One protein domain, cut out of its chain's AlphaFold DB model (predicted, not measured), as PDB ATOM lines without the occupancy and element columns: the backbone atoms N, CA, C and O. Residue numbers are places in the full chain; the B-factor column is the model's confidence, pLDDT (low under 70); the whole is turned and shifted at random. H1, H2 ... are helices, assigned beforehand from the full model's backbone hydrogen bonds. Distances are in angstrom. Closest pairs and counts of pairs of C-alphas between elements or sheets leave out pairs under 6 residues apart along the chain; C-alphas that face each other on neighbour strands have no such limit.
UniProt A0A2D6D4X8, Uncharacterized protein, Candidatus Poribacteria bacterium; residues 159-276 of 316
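What this domain is: This is residues 159 to 276 of the 316 residues of an uncharacterized protein of Candidatus Poribacteria bacterium (UniProt A0A2D6D4X8). One helix, H2, runs through the middle of a rounded all-helix domain, with H3 packed on its first residues and H4 crossing it almost at a right angle. H5 folds back on H4 as a helical hairpin, while H1 and H6 lie out on the surface and touch no helix; part of the long stretch of residues 174 to 197 runs between H1 and H2. The printed part has 118 residues with six named helices, H1 to H6 in chain order, and no named strand; 66 of the residues are in the helices. It is compact, with a radius of gyration of the C-alphas of 13.0 A and spans of 36 by 29 by 28 A.

Where its parts are: H2, residues 198 to 210, is 18.3 A long from first to last C-alpha and begins with C-alpha 198 at (38.044, 44.304, 43.523). H1, residues 161 to 173, also has 13 residues and is 18.7 A long; its C-alpha 161 is at (50.727, 49.683, 53.590). H3 is residues 223 to 232, 14.5 A, and H4 is residues 236 to 245, 14.3 A. H5, residues 249 to 257, is 12.0 A long. H6, residues 264 to 274, is 15.5 A long and ends with C-alpha 274 at (42.706, 34.311, 48.163).

How they stand to each other: H2 touches H3 with residues 198 to 201 alone, at a steep tilt of 65 degrees, opposite ways; the closest C-alphas, of Thr 201 and Asp 225, are 5.6 A apart. H2 also touches H4, closest at the C-alphas of Gly 205 and Thr 240, 6.6 A, and their lines are only just about perpendicular at 70.1 degrees. H4 and H5 form a helical hairpin: they touch at a steep tilt of 42 degrees, opposite ways, with the C-alphas of Leu 242 and Leu 252 closest at 6.6 A. H1 is close to H5 but not clearly touching it; the closest C-alphas, of Val 170 and Glu 249, are 7.8 A apart. H3 and H6 are near each other, with 5 pairs of C-alphas within 10 A. Among the pairs that are apart are H1 and H2, and H2 and H6. In each of the six helices, H1 to H6, every O i to N i+4 pair is within hydrogen-bond range.

The domain as a whole: The two C-alphas farthest apart in the domain, of Gly 211 and Ala 265, are 36.4 A apart. The links H1 to H2, 24 residues, and H2 to H3, 12 residues, are long. The printed part has no cut. Its mean pLDDT is 96.1, and no printed residue is under 70.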
ATOM      1  N   ARG A 159      43.721  49.758  54.549       89.19
ATOM      2  CA  ARG A 159      44.251  49.103  55.763       89.19
ATOM      3  C   ARG A 159      45.714  48.684  55.668       89.19
ATOM      4  O   ARG A 159      46.424  48.761  56.673       89.19
ATOM      5  N   MET A 160      46.161  48.215  54.503       93.38
ATOM      6  CA  MET A 160      47.526  47.717  54.321       93.38
ATOM      7  C   MET A 160      48.432  48.799  53.739       93.38
ATOM      8  O   MET A 160      48.005  49.659  52.974       93.38
ATOM      9  N   VAL A 161      49.721  48.725  54.072       94.88
ATOM     10  CA  VAL A 161      50.727  49.683  53.590       94.88
ATOM     11  C   VAL A 161      50.913  49.594  52.077       94.88
ATOM     12  O   VAL A 161      51.123  50.617  51.440       94.88
ATOM     13  N   ALA A 162      50.846  48.394  51.499       95.56
ATOM     14  CA  ALA A 162      50.978  48.223  50.055       95.56
ATOM     15  C   ALA A 162      49.712  48.675  49.296       95.56
ATOM     16  O   ALA A 162      49.849  49.347  48.281       95.56
ATOM     17  N   ASP A 163      48.511  48.442  49.840       97.12
ATOM     18  CA  ASP A 163      47.258  48.994  49.292       97.12
ATOM     19  C   ASP A 163      47.276  50.528  49.235       97.12
ATOM     20  O   ASP A 163      46.778  51.111  48.280       97.12
ATOM     21  N   MET A 164      47.879  51.182  50.235       97.06
ATOM     22  CA  MET A 164      48.033  52.641  50.254       97.06
ATOM     23  C   MET A 164      48.906  53.157  49.108       97.06
ATOM     24  O   MET A 164      48.616  54.218  48.578       97.06
ATOM     25  N   LEU A 165      49.952  52.418  48.720       96.25
ATOM     26  CA  LEU A 165      50.809  52.820  47.600       96.25
ATOM     27  C   LEU A 165      50.066  52.717  46.265       96.25
ATOM     28  O   LEU A 165      50.141  53.644  45.475       96.25
ATOM     29  N   ASP A 166      49.326  51.627  46.035       97.69
ATOM     30  CA  ASP A 166      48.479  51.518  44.839       97.69
ATOM     31  C   ASP A 166      47.380  52.596  44.824       97.69
ATOM     32  O   ASP A 166      47.020  53.080  43.760       97.69
ATOM     33  N   ALA A 167      46.821  52.960  45.983       97.69
ATOM     34  CA  ALA A 167      45.780  53.981  46.057       97.69
ATOM     35  C   ALA A 167      46.304  55.399  45.796       97.69
ATOM     36  O   ALA A 167      45.618  56.163  45.134       97.69
ATOM     37  N   GLU A 168      47.499  55.737  46.283       96.88
ATOM     38  CA  GLU A 168      48.169  57.005  45.947       96.88
ATOM     39  C   GLU A 168      48.528  57.067  44.471       96.88
ATOM     40  O   GLU A 168      48.233  58.056  43.820       96.88
ATOM     41  N   ASP A 169      49.067  55.979  43.916       97.25
ATOM     42  CA  ASP A 169      49.346  55.908  42.482       97.25
ATOM     43  C   ASP A 169      48.061  56.145  41.651       97.25
ATOM     44  O   ASP A 169      48.105  56.750  40.585       97.25
ATOM     45  N   VAL A 170      46.899  55.689  42.133       97.31
ATOM     46  CA  VAL A 170      45.598  55.945  41.491       97.31
ATOM     47  C   VAL A 170      45.095  57.370  41.714       97.31
ATOM     48  O   VAL A 170      44.444  57.907  40.822       97.31
ATOM     49  N   ASP A 171      45.358  57.977  42.867       96.25
ATOM     50  CA  ASP A 171      45.012  59.379  43.134       96.25
ATOM     51  C   ASP A 171      45.811  60.322  42.219       96.25
ATOM     52  O   ASP A 171      45.236  61.192  41.564       96.25
ATOM     53  N   ASP A 172      47.113  60.064  42.078       95.31
ATOM     54  CA  ASP A 172      48.033  60.890  41.293       95.31
ATOM     55  C   ASP A 172      47.822  60.739  39.775       95.31
ATOM     56  O   ASP A 172      47.858  61.723  39.029       95.31
ATOM     57  N   PHE A 173      47.616  59.506  39.292       95.44
ATOM     58  CA  PHE A 173      47.615  59.194  37.852       95.44
ATOM     59  C   PHE A 173      46.258  58.738  37.303       95.44
ATOM     60  O   PHE A 173      46.107  58.557  36.091       95.44
ATOM     61  N   GLY A 174      45.262  58.557  38.168       95.88
ATOM     62  CA  GLY A 174      43.997  57.914  37.831       95.88
ATOM     63  C   GLY A 174      44.102  56.382  37.773       95.88
ATOM     64  O   GLY A 174      45.186  55.806  37.640       95.88
ATOM     65  N   PRO A 175      42.964  55.670  37.859       96.00
ATOM     66  CA  PRO A 175      42.956  54.222  37.705       96.00
ATOM     67  C   PRO A 175      43.240  53.819  36.247       96.00
ATOM     68  O   PRO A 175      42.867  54.551  35.325       96.00
ATOM     69  N   PRO A 176      43.815  52.628  36.000       95.38
ATOM     70  CA  PRO A 176      43.969  52.109  34.646       95.38
ATOM     71  C   PRO A 176      42.623  52.042  33.911       95.38
ATOM     72  O   PRO A 176      41.677  51.398  34.371       95.38
ATOM     73  N   THR A 177      42.546  52.703  32.756       95.62
ATOM     74  CA  THR A 177      41.362  52.697  31.879       95.62
ATOM     75  C   THR A 177      41.661  52.187  30.474       95.62
ATOM     76  O   THR A 177      40.737  51.776  29.785       95.62
ATOM     77  N   ASP A 178      42.924  52.139  30.047       97.56
ATOM     78  CA  ASP A 178      43.339  51.511  28.792       97.56
ATOM     79  C   ASP A 178      44.251  50.319  29.078       97.56
ATOM     80  O   ASP A 178      45.434  50.470  29.384       97.56
ATOM     81  N   LEU A 179      43.676  49.117  28.986       98.19
ATOM     82  CA  LEU A 179      44.390  47.871  29.244       98.19
ATOM     83  C   LEU A 179      45.096  47.313  28.002       98.19
ATOM     84  O   LEU A 179      45.617  46.200  28.031       98.19
ATOM     85  N   THR A 180      45.123  48.067  26.898       96.94
ATOM     86  CA  THR A 180      45.948  47.743  25.725       96.94
ATOM     87  C   THR A 180      47.387  48.237  25.874       96.94
ATOM     88  O   THR A 180      48.271  47.774  25.154       96.94
ATOM     89  N   VAL A 181      47.633  49.146  26.825       94.62
ATOM     90  CA  VAL A 181      48.947  49.764  27.076       94.62
ATOM     91  C   VAL A 181      49.517  49.457  28.465       94.62
ATOM     92  O   VAL A 181      50.672  49.779  28.737       94.62
ATOM     93  N   GLY A 182      48.740  48.818  29.338       94.56
ATOM     94  CA  GLY A 182      49.180  48.378  30.658       94.56
ATOM     95  C   GLY A 182      48.213  47.371  31.280       94.56
ATOM     96  O   GLY A 182      47.068  47.266  30.844       94.56
ATOM     97  N   PRO A 183      48.636  46.617  32.303       97.06
ATOM     98  CA  PRO A 183      47.745  45.687  32.975       97.06
ATOM     99  C   PRO A 183      46.807  46.430  33.939       97.06
ATOM    100  O   PRO A 183      47.141  47.520  34.417       97.06
ATOM    101  N   PRO A 184      45.657  45.838  34.307       98.00
ATOM    102  CA  PRO A 184      44.907  46.317  35.457       98.00
ATOM    103  C   PRO A 184      45.740  46.090  36.727       98.00
ATOM    104  O   PRO A 184      46.705  45.318  36.719       98.00
ATOM    105  N   ARG A 185      45.375  46.729  37.844       97.69
ATOM    106  CA  ARG A 185      46.127  46.583  39.100       97.69
ATOM    107  C   ARG A 185      46.300  45.118  39.503       97.69
ATOM    108  O   ARG A 185      45.502  44.240  39.143       97.69
ATOM    109  N   SER A 186      47.361  44.864  40.271       97.81
ATOM    110  CA  SER A 186      47.681  43.524  40.768       97.81
ATOM    111  C   SER A 186      46.447  42.902  41.431       97.81
ATOM    112  O   SER A 186      45.742  43.589  42.179       97.81
ATOM    113  N   PRO A 187      46.174  41.602  41.227       97.31
ATOM    114  CA  PRO A 187      45.085  40.928  41.927       97.31
ATOM    115  C   PRO A 187      45.268  40.934  43.456       97.31
ATOM    116  O   PRO A 187      44.304  40.730  44.187       97.31
ATOM    117  N   TYR A 188      46.472  41.208  43.966       97.25
ATOM    118  CA  TYR A 188      46.710  41.398  45.396       97.25
ATOM    119  C   TYR A 188      46.276  42.763  45.943       97.25
ATOM    120  O   TYR A 188      46.233  42.911  47.168       97.25
ATOM    121  N   SER A 189      45.973  43.731  45.075       97.19
ATOM    122  CA  SER A 189      45.632  45.094  45.472       97.19
ATOM    123  C   SER A 189      44.248  45.149  46.118       97.19
ATOM    124  O   SER A 189      43.222  44.916  45.476       97.19
ATOM    125  N   GLY A 190      44.225  45.468  47.409       96.38
ATOM    126  CA  GLY A 190      43.051  45.841  48.195       96.38
ATOM    127  C   GLY A 190      42.844  47.356  48.243       96.38
ATOM    128  O   GLY A 190      42.131  47.847  49.116       96.38
ATOM    129  N   SER A 191      43.449  48.101  47.313       97.12
ATOM    130  CA  SER A 191      43.328  49.561  47.197       97.12
ATOM    131  C   SER A 191      41.907  50.056  46.918       97.12
ATOM    132  O   SER A 191      41.704  51.260  46.911       97.12
ATOM    133  N   LEU A 192      40.916  49.170  46.745       97.06
ATOM    134  CA  LEU A 192      39.490  49.490  46.661       97.06
ATOM    135  C   LEU A 192      38.706  48.706  47.729       97.06
ATOM    136  O   LEU A 192      38.571  47.482  47.650       97.06
ATOM    137  N   CYS A 193      38.210  49.410  48.748       95.56
ATOM    138  CA  CYS A 193      37.440  48.887  49.885       95.56
ATOM    139  C   CYS A 193      38.157  47.819  50.739       95.56
ATOM    140  O   CYS A 193      37.511  47.128  51.530       95.56
ATOM    141  N   GLY A 194      39.474  47.638  50.588       94.94
ATOM    142  CA  GLY A 194      40.223  46.561  51.246       94.94
ATOM    143  C   GLY A 194      39.943  45.160  50.686       94.94
ATOM    144  O   GLY A 194      40.383  44.172  51.281       94.94
ATOM    145  N   VAL A 195      39.202  45.045  49.575       96.94
ATOM    146  CA  VAL A 195      38.746  43.764  49.019       96.94
ATOM    147  C   VAL A 195      39.584  43.382  47.803       96.94
ATOM    148  O   VAL A 195      39.607  44.093  46.801       96.94
ATOM    149  N   ILE A 196      40.221  42.212  47.844       97.19
ATOM    150  CA  ILE A 196      40.959  41.678  46.693       97.19
ATOM    151  C   ILE A 196      40.077  40.717  45.887       97.19
ATOM    152  O   ILE A 196      39.348  39.925  46.480       97.19
ATOM    153  N   PRO A 197      40.117  40.720  44.551       97.25
ATOM    154  CA  PRO A 197      40.819  41.619  43.637       97.25
ATOM    155  C   PRO A 197      39.845  42.676  43.072       97.25
ATOM    156  O   PRO A 197      39.684  42.810  41.855       97.25
ATOM    157  N   LEU A 198      39.122  43.396  43.941       98.00
ATOM    158  CA  LEU A 198      38.044  44.304  43.523       98.00
ATOM    159  C   LEU A 198      38.570  45.481  42.692       98.00
ATOM    160  O   LEU A 198      37.963  45.826  41.683       98.00
ATOM    161  N   ALA A 199      39.727  46.035  43.063       98.19
ATOM    162  CA  ALA A 199      40.429  47.072  42.302       98.19
ATOM    163  C   ALA A 199      40.703  46.634  40.850       98.19
ATOM    164  O   ALA A 199      40.312  47.311  39.902       98.19
ATOM    165  N   ARG A 200      41.264  45.430  40.668       98.50
ATOM    166  CA  ARG A 200      41.489  44.827  39.343       98.50
ATOM    167  C   ARG A 200      40.185  44.643  38.561       98.50
ATOM    168  O   ARG A 200      40.150  44.855  37.352       98.50
ATOM    169  N   THR A 201      39.113  44.243  39.245       98.69
ATOM    170  CA  THR A 201      37.778  44.090  38.641       98.69
ATOM    171  C   THR A 201      37.233  45.441  38.161       98.69
ATOM    172  O   THR A 201      36.671  45.520  37.069       98.69
ATOM    173  N   ALA A 202      37.436  46.511  38.939       98.62
ATOM    174  CA  ALA A 202      37.048  47.871  38.573       98.62
ATOM    175  C   ALA A 202      37.820  48.380  37.347       98.62
ATOM    176  O   ALA A 202      37.197  48.876  36.413       98.62
ATOM    177  N   ASP A 203      39.141  48.194  37.304       98.69
ATOM    178  CA  ASP A 203      39.985  48.608  36.169       98.69
ATOM    179  C   ASP A 203      39.533  47.943  34.862       98.69
ATOM    180  O   ASP A 203      39.347  48.601  33.838       98.69
ATOM    181  N   LYS A 204      39.253  46.635  34.911       98.69
ATOM    182  CA  LYS A 204      38.723  45.887  33.762       98.69
ATOM    183  C   LYS A 204      37.355  46.397  33.323       98.69
ATOM    184  O   LYS A 204      37.115  46.536  32.128       98.69
ATOM    185  N   GLY A 205      36.467  46.698  34.270       98.44
ATOM    186  CA  GLY A 205      35.154  47.263  33.966       98.44
ATOM    187  C   GLY A 205      35.249  48.643  33.316       98.44
ATOM    188  O   GLY A 205      34.602  48.880  32.297       98.44
ATOM    189  N   ARG A 206      36.112  49.525  33.836       98.50
ATOM    190  CA  ARG A 206      36.385  50.847  33.245       98.50
ATOM    191  C   ARG A 206      36.920  50.723  31.824       98.50
ATOM    192  O   ARG A 206      36.433  51.410  30.932       98.50
ATOM    193  N   ALA A 207      37.846  49.800  31.589       98.44
ATOM    194  CA  ALA A 207      38.397  49.567  30.263       98.44
ATOM    195  C   ALA A 207      37.379  48.979  29.278       98.44
ATOM    196  O   ALA A 207      37.360  49.355  28.109       98.44
ATOM    197  N   VAL A 208      36.472  48.107  29.730       98.31
ATOM    198  CA  VAL A 208      35.348  47.652  28.896       98.31
ATOM    199  C   VAL A 208      34.415  48.811  28.548       98.31
ATOM    200  O   VAL A 208      34.030  48.946  27.388       98.31
ATOM    201  N   LEU A 209      34.086  49.673  29.516       98.06
ATOM    202  CA  LEU A 209      33.260  50.862  29.284       98.06
ATOM    203  C   LEU A 209      33.921  51.858  28.317       98.06
ATOM    204  O   LEU A 209      33.219  52.491  27.530       98.06
ATOM    205  N   ALA A 210      35.250  51.955  28.340       97.81
ATOM    206  CA  ALA A 210      36.039  52.794  27.441       97.81
ATOM    207  C   ALA A 210      36.356  52.136  26.078       97.81
ATOM    208  O   ALA A 210      36.825  52.814  25.166       97.81
ATOM    209  N   GLY A 211      36.078  50.838  25.900       98.12
ATOM    210  CA  GLY A 211      36.393  50.101  24.669       98.12
ATOM    211  C   GLY A 211      37.878  49.741  24.508       98.12
ATOM    212  O   GLY A 211      38.334  49.487  23.397       98.12
ATOM    213  N   THR A 212      38.623  49.703  25.609       98.56
ATOM    214  CA  THR A 212      40.090  49.590  25.690       98.56
ATOM    215  C   THR A 212      40.530  48.426  26.590       98.56
ATOM    216  O   THR A 212      41.617  48.428  27.157       98.56
ATOM    217  N   ALA A 213      39.693  47.397  26.744       97.62
ATOM    218  CA  ALA A 213      39.996  46.234  27.588       97.62
ATOM    219  C   ALA A 213      41.085  45.300  27.020       97.62
ATOM    220  O   ALA A 213      41.632  44.483  27.760       97.62
ATOM    221  N   GLY A 214      41.395  45.389  25.722       96.44
ATOM    222  CA  GLY A 214      42.349  44.487  25.073       96.44
ATOM    223  C   GLY A 214      41.926  43.019  25.199       96.44
ATOM    224  O   GLY A 214      40.803  42.661  24.850       96.44
ATOM    225  N   GLU A 215      42.827  42.177  25.708       95.50
ATOM    226  CA  GLU A 215      42.584  40.743  25.927       95.50
ATOM    227  C   GLU A 215      41.919  40.431  27.283       95.50
ATOM    228  O   GLU A 215      41.582  39.279  27.568       95.50
ATOM    229  N   TYR A 216      41.703  41.433  28.142       97.56
ATOM    230  CA  TYR A 216      41.123  41.208  29.462       97.56
ATOM    231  C   TYR A 216      39.603  41.003  29.395       97.56
ATOM    232  O   TYR A 216      38.847  41.852  28.927       97.56
ATOM    233  N   HIS A 217      39.132  39.888  29.957       96.62
ATOM    234  CA  HIS A 217      37.704  39.587  30.106       96.62
ATOM    235  C   HIS A 217      37.132  40.177  31.389       96.62
ATOM    236  O   HIS A 217      37.733  39.987  32.440       96.62
ATOM    237  N   TYR A 218      35.950  40.787  31.349       98.00
ATOM    238  CA  TYR A 218      35.287  41.401  32.504       98.00
ATOM    239  C   TYR A 218      34.015  40.649  32.919       98.00
ATOM    240  O   TYR A 218      33.330  40.041  32.095       98.00
ATOM    241  N   GLY A 219      33.676  40.716  34.206       94.88
ATOM    242  CA  GLY A 219      32.363  40.324  34.707       94.88
ATOM    243  C   GLY A 219      32.093  38.828  34.585       94.88
ATOM    244  O   GLY A 219      32.868  38.012  35.083       94.88
ATOM    245  N   SER A 220      30.986  38.442  33.939       91.06
ATOM    246  CA  SER A 220      30.595  37.030  33.811       91.06
ATOM    247  C   SER A 220      31.617  36.176  33.066       91.06
ATOM    248  O   SER A 220      31.644  34.969  33.288       91.06
ATOM    249  N   ASP A 221      32.488  36.774  32.257       93.19
ATOM    250  CA  ASP A 221      33.517  36.056  31.498       93.19
ATOM    251  C   ASP A 221      34.830  35.904  32.282       93.19
ATOM    252  O   ASP A 221      35.754  35.223  31.841       93.19
ATOM    253  N   SER A 222      34.906  36.462  33.494       94.25
ATOM    254  CA  SER A 222      36.061  36.336  34.376       94.25
ATOM    255  C   SER A 222      35.705  35.616  35.670       94.25
ATOM    256  O   SER A 222      34.924  36.101  36.482       94.25
ATOM    257  N   GLY A 223      36.317  34.450  35.907       91.81
ATOM    258  CA  GLY A 223      36.081  33.691  37.142       91.81
ATOM    259  C   GLY A 223      36.382  34.483  38.409       91.81
ATOM    260  O   GLY A 223      35.648  34.380  39.383       91.81
ATOM    261  N   MET A 224      37.410  35.321  38.365       92.56
ATOM    262  CA  MET A 224      37.840  36.136  39.489       92.56
ATOM    263  C   MET A 224      36.830  37.244  39.828       92.56
ATOM    264  O   MET A 224      36.438  37.375  40.988       92.56
ATOM    265  N   ASP A 225      36.347  37.968  38.814       97.81
ATOM    266  CA  ASP A 225      35.338  39.022  38.971       97.81
ATOM    267  C   ASP A 225      34.025  38.433  39.510       97.81
ATOM    268  O   ASP A 225      33.429  38.971  40.444       97.81
ATOM    269  N   ARG A 226      33.600  37.274  38.977       96.31
ATOM    270  CA  ARG A 226      32.407  36.564  39.462       96.31
ATOM    271  C   ARG A 226      32.508  36.222  40.945       96.31
ATOM    272  O   ARG A 226      31.541  36.434  41.672       96.31
ATOM    273  N   GLU A 227      33.637  35.681  41.394       95.44
ATOM    274  CA  GLU A 227      33.778  35.243  42.785       95.44
ATOM    275  C   GLU A 227      33.816  36.420  43.767       95.44
ATOM    276  O   GLU A 227      33.132  36.364  44.792       95.44
ATOM    277  N   VAL A 228      34.524  37.514  43.453       97.62
ATOM    278  CA  VAL A 228      34.557  38.686  44.346       97.62
ATOM    279  C   VAL A 228      33.209  39.397  44.406       97.62
ATOM    280  O   VAL A 228      32.724  39.698  45.496       97.62
ATOM    281  N   LEU A 229      32.534  39.584  43.271       97.81
ATOM    282  CA  LEU A 229      31.216  40.220  43.238       97.81
ATOM    283  C   LEU A 229      30.145  39.354  43.914       97.81
ATOM    284  O   LEU A 229      29.323  39.862  44.678       97.81
ATOM    285  N   LYS A 230      30.207  38.027  43.740       97.25
ATOM    286  CA  LYS A 230      29.361  37.076  44.476       97.25
ATOM    287  C   LYS A 230      29.618  37.134  45.979       97.25
ATOM    288  O   LYS A 230      28.658  37.140  46.752       97.25
ATOM    289  N   TYR A 231      30.881  37.194  46.404       97.56
ATOM    290  CA  TYR A 231      31.233  37.340  47.815       97.56
ATOM    291  C   TYR A 231      30.664  38.635  48.404       97.56
ATOM    292  O   TYR A 231      30.122  38.598  49.508       97.56
ATOM    293  N   LEU A 232      30.702  39.743  47.661       97.19
ATOM    294  CA  LEU A 232      30.135  41.031  48.079       97.19
ATOM    295  C   LEU A 232      28.612  41.131  47.896       97.19
ATOM    296  O   LEU A 232      28.007  42.060  48.419       97.19
ATOM    297  N   ARG A 233      27.982  40.162  47.216       97.00
ATOM    298  CA  ARG A 233      26.560  40.174  46.821       97.00
ATOM    299  C   ARG A 233      26.189  41.387  45.958       97.00
ATOM    300  O   ARG A 233      25.093  41.924  46.089       97.00
ATOM    301  N   ILE A 234      27.090  41.788  45.069       97.06
ATOM    302  CA  ILE A 234      26.875  42.884  44.123       97.06
ATOM    303  C   ILE A 234      26.675  42.265  42.732       97.06
ATOM    304  O   ILE A 234      27.592  41.608  42.237       97.06
ATOM    305  N   PRO A 235      25.498  42.409  42.098       96.81
ATOM    306  CA  PRO A 235      25.308  42.001  40.708       96.81
ATOM    307  C   PRO A 235      26.304  42.701  39.774       96.81
ATOM    308  O   PRO A 235      26.688  43.843  40.011       96.81
ATOM    309  N   ILE A 236      26.717  42.031  38.694       96.56
ATOM    310  CA  ILE A 236      27.668  42.617  37.734       96.56
ATOM    311  C   ILE A 236      27.116  43.886  37.074       96.56
ATOM    312  O   ILE A 236      27.866  44.844  36.898       96.56
ATOM    313  N   ASP A 237      25.818  43.918  36.768       97.25
ATOM    314  CA  ASP A 237      25.168  45.082  36.162       97.25
ATOM    315  C   ASP A 237      25.191  46.272  37.129       97.25
ATOM    316  O   ASP A 237      25.694  47.331  36.760       97.25
ATOM    317  N   ASP A 238      24.801  46.068  38.393       97.94
ATOM    318  CA  ASP A 238      24.908  47.073  39.457       97.94
ATOM    319  C   ASP A 238      26.348  47.574  39.639       97.94
ATOM    320  O   ASP A 238      26.578  48.772  39.788       97.94
ATOM    321  N   PHE A 239      27.336  46.672  39.640       98.31
ATOM    322  CA  PHE A 239      28.741  47.067  39.748       98.31
ATOM    323  C   PHE A 239      29.173  47.904  38.537       98.31
ATOM    324  O   PHE A 239      29.861  48.905  38.696       98.31
ATOM    325  N   THR A 240      28.730  47.532  37.336       98.38
ATOM    326  CA  THR A 240      29.017  48.277  36.103       98.38
ATOM    327  C   THR A 240      28.352  49.655  36.112       98.38
ATOM    328  O   THR A 240      28.949  50.617  35.639       98.38
ATOM    329  N   GLU A 241      27.136  49.781  36.649       98.38
ATOM    330  CA  GLU A 241      26.465  51.073  36.848       98.38
ATOM    331  C   GLU A 241      27.241  51.961  37.820       98.38
ATOM    332  O   GLU A 241      27.536  53.103  37.485       98.38
ATOM    333  N   LEU A 242      27.698  51.416  38.954       98.19
ATOM    334  CA  LEU A 242      28.555  52.155  39.886       98.19
ATOM    335  C   LEU A 242      29.838  52.675  39.225       98.19
ATOM    336  O   LEU A 242      30.271  53.780  39.532       98.19
ATOM    337  N   LEU A 243      30.440  51.904  38.312       98.25
ATOM    338  CA  LEU A 243      31.612  52.357  37.555       98.25
ATOM    339  C   LEU A 243      31.297  53.501  36.583       98.25
ATOM    340  O   LEU A 243      32.181  54.305  36.316       98.25
ATOM    341  N   ARG A 244      30.079  53.557  36.028       97.81
ATOM    342  CA  ARG A 244      29.650  54.656  35.143       97.81
ATOM    343  C   ARG A 244      29.339  55.928  35.920       97.81
ATOM    344  O   ARG A 244      29.588  57.011  35.405       97.81
ATOM    345  N   ASP A 245      28.769  55.776  37.112       97.62
ATOM    346  CA  ASP A 245      28.271  56.891  37.918       97.62
ATOM    347  C   ASP A 245      29.359  57.533  38.792       97.62
ATOM    348  O   ASP A 245      29.200  58.669  39.231       97.62
ATOM    349  N   ALA A 246      30.440  56.809  39.092       96.38
ATOM    350  CA  ALA A 246      31.526  57.320  39.917       96.38
ATOM    351  C   ALA A 246      32.451  58.259  39.125       96.38
ATOM    352  O   ALA A 246      33.100  57.833  38.171       96.38
ATOM    353  N   ASP A 247      32.558  59.510  39.579       92.88
ATOM    354  CA  ASP A 247      33.448  60.520  38.985       92.88
ATOM    355  C   ASP A 247      34.937  60.166  39.153       92.88
ATOM    356  O   ASP A 247      35.757  60.433  38.274       92.88
ATOM    357  N   ASP A 248      35.284  59.540  40.278       93.38
ATOM    358  CA  ASP A 248      36.639  59.123  40.627       93.38
ATOM    359  C   ASP A 248      36.633  57.837  41.478       93.38
ATOM    360  O   ASP A 248      35.595  57.210  41.733       93.38
ATOM    361  N   GLU A 249      37.817  57.384  41.899       94.69
ATOM    362  CA  GLU A 249      37.916  56.171  42.704       94.69
ATOM    363  C   GLU A 249      37.442  56.344  44.157       94.69
ATOM    364  O   GLU A 249      36.949  55.378  44.747       94.69
ATOM    365  N   GLY A 250      37.525  57.548  44.724       94.69
ATOM    366  CA  GLY A 250      36.970  57.848  46.044       94.69
ATOM    367  C   GLY A 250      35.447  57.725  46.051       94.69
ATOM    368  O   GLY A 250      34.882  57.032  46.902       94.69
ATOM    369  N   ALA A 251      34.783  58.291  45.042       95.00
ATOM    370  CA  ALA A 251      33.343  58.183  44.832       95.00
ATOM    371  C   ALA A 251      32.904  56.720  44.652       95.00
ATOM    372  O   ALA A 251      31.939  56.277  45.285       95.00
ATOM    373  N   LEU A 252      33.649  55.937  43.859       97.19
ATOM    374  CA  LEU A 252      33.396  54.501  43.709       97.19
ATOM    375  C   LEU A 252      33.543  53.766  45.048       97.19
ATOM    376  O   LEU A 252      32.670  52.977  45.419       97.19
ATOM    377  N   ALA A 253      34.625  54.023  45.788       96.38
ATOM    378  CA  ALA A 253      34.873  53.400  47.084       96.38
ATOM    379  C   ALA A 253      33.757  53.729  48.088       96.38
ATOM    380  O   ALA A 253      33.256  52.829  48.764       96.38
ATOM    381  N   ALA A 254      33.318  54.988  48.153       95.06
ATOM    382  CA  ALA A 254      32.223  55.427  49.013       95.06
ATOM    383  C   ALA A 254      30.899  54.726  48.667       95.06
ATOM    384  O   ALA A 254      30.221  54.197  49.555       95.06
ATOM    385  N   ALA A 255      30.556  54.652  47.377       96.62
ATOM    386  CA  ALA A 255      29.342  53.985  46.916       96.62
ATOM    387  C   ALA A 255      29.357  52.474  47.211       96.62
ATOM    388  O   ALA A 255      28.348  51.911  47.643       96.62
ATOM    389  N   LEU A 256      30.508  51.819  47.030       96.69
ATOM    390  CA  LEU A 256      30.691  50.403  47.348       96.69
ATOM    391  C   LEU A 256      30.616  50.143  48.851       96.69
ATOM    392  O   LEU A 256      29.911  49.227  49.269       96.69
ATOM    393  N   MET A 257      31.268  50.960  49.682       93.94
ATOM    394  CA  MET A 257      31.195  50.828  51.142       93.94
ATOM    395  C   MET A 257      29.757  50.896  51.665       93.94
ATOM    396  O   MET A 257      29.419  50.162  52.590       93.94
ATOM    397  N   GLY A 258      28.890  51.705  51.048       92.88
ATOM    398  CA  GLY A 258      27.462  51.754  51.384       92.88
ATOM    399  C   GLY A 258      26.676  50.475  51.051       92.88
ATOM    400  O   GLY A 258      25.569  50.296  51.554       92.88
ATOM    401  N   ARG A 259      27.230  49.584  50.216       94.69
ATOM    402  CA  ARG A 259      26.610  48.315  49.788       94.69
ATOM    403  C   ARG A 259      27.269  47.074  50.396       94.69
ATOM    404  O   ARG A 259      26.640  46.019  50.444       94.69
ATOM    405  N   ILE A 260      28.526  47.169  50.834       94.19
ATOM    406  CA  ILE A 260      29.280  46.036  51.377       94.19
ATOM    407  C   ILE A 260      28.777  45.694  52.785       94.19
ATOM    408  O   ILE A 260      29.126  46.326  53.776       94.19
ATOM    409  N   ASP A 261      28.002  44.616  52.873       93.62
ATOM    410  CA  ASP A 261      27.545  44.003  54.127       93.62
ATOM    411  C   ASP A 261      28.567  42.968  54.638       93.62
ATOM    412  O   ASP A 261      28.270  41.785  54.809       93.62
ATOM    413  N   ARG A 262      29.833  43.375  54.762       95.00
ATOM    414  CA  ARG A 262      30.919  42.540  55.301       95.00
ATOM    415  C   ARG A 262      31.707  43.333  56.323       95.00
ATOM    416  O   ARG A 262      32.106  44.470  56.086       95.00
ATOM    417  N   THR A 263      31.966  42.709  57.458       93.94
ATOM    418  CA  THR A 263      32.841  43.258  58.486       93.94
ATOM    419  C   THR A 263      34.285  43.297  58.001       93.94
ATOM    420  O   THR A 263      34.701  42.560  57.103       93.94
ATOM    421  N   GLY A 264      35.099  44.128  58.652       90.75
ATOM    422  CA  GLY A 264      36.524  44.165  58.351       90.75
ATOM    423  C   GLY A 264      37.214  42.811  58.531       90.75
ATOM    424  O   GLY A 264      38.019  42.443  57.684       90.75
ATOM    425  N   ALA A 265      36.830  42.047  59.559       92.50
ATOM    426  CA  ALA A 265      37.376  40.718  59.822       92.50
ATOM    427  C   ALA A 265      37.002  39.695  58.737       92.50
ATOM    428  O   ALA A 265      37.863  38.924  58.321       92.50
ATOM    429  N   GLU A 266      35.759  39.713  58.241       96.31
ATOM    430  CA  GLU A 266      35.335  38.836  57.140       96.31
ATOM    431  C   GLU A 266      36.108  39.138  55.854       96.31
ATOM    432  O   GLU A 266      36.553  38.211  55.177       96.31
ATOM    433  N   ILE A 267      36.309  40.424  55.540       95.19
ATOM    434  CA  ILE A 267      37.121  40.847  54.390       95.19
ATOM    435  C   ILE A 267      38.569  40.379  54.568       95.19
ATOM    436  O   ILE A 267      39.150  39.820  53.640       95.19
ATOM    437  N   ASP A 268      39.153  40.549  55.756       92.38
ATOM    438  CA  ASP A 268      40.533  40.139  56.024       92.38
ATOM    439  C   ASP A 268      40.712  38.612  55.910       92.38
ATOM    440  O   ASP A 268      41.731  38.147  55.388       92.38
ATOM    441  N   GLU A 269      39.740  37.824  56.378       94.56
ATOM    442  CA  GLU A 269      39.718  36.362  56.238       94.56
ATOM    443  C   GLU A 269      39.606  35.941  54.769       94.56
ATOM    444  O   GLU A 269      40.420  35.148  54.286       94.56
ATOM    445  N   TYR A 270      38.659  36.531  54.041       96.06
ATOM    446  CA  TYR A 270      38.467  36.303  52.612       96.06
ATOM    447  C   TYR A 270      39.738  36.627  51.811       96.06
ATOM    448  O   TYR A 270      40.242  35.787  51.061       96.06
ATOM    449  N   CYS A 271      40.327  37.805  52.031       95.06
ATOM    450  CA  CYS A 271      41.563  38.223  51.376       95.06
ATOM    451  C   CYS A 271      42.731  37.287  51.724       95.06
ATOM    452  O   CYS A 271      43.539  36.949  50.860       95.06
ATOM    453  N   ARG A 272      42.839  36.814  52.973       92.62
ATOM    454  CA  ARG A 272      43.882  35.853  53.372       92.62
ATOM    455  C   ARG A 272      43.765  34.526  52.620       92.62
ATOM    456  O   ARG A 272      44.795  33.999  52.206       92.62
ATOM    457  N   ALA A 273      42.551  34.013  52.424       92.62
ATOM    458  CA  ALA A 273      42.316  32.779  51.675       92.62
ATOM    459  C   ALA A 273      42.721  32.921  50.197       92.62
ATOM    460  O   ALA A 273      43.457  32.087  49.664       92.62
ATOM    461  N   TRP A 274      42.331  34.025  49.554       93.12
ATOM    462  CA  TRP A 274      42.706  34.311  48.163       93.12
ATOM    463  C   TRP A 274      44.214  34.432  47.961       93.12
ATOM    464  O   TRP A 274      44.756  33.883  47.002       93.12
ATOM    465  N   ARG A 275      44.924  35.060  48.906       91.81
ATOM    466  CA  ARG A 275      46.389  35.201  48.842       91.81
ATOM    467  C   ARG A 275      47.145  33.870  48.821       91.81
ATOM    468  O   ARG A 275      48.309  33.870  48.429       91.81
ATOM    469  N   ALA A 276      46.508  32.781  49.250       88.62
ATOM    470  CA  ALA A 276      47.060  31.430  49.287       88.62
ATOM    471  C   ALA A 276      46.427  30.489  48.241       88.62
ATOM    472  O   ALA A 276      46.660  29.283  48.279       88.62
TER     473      ALA A 276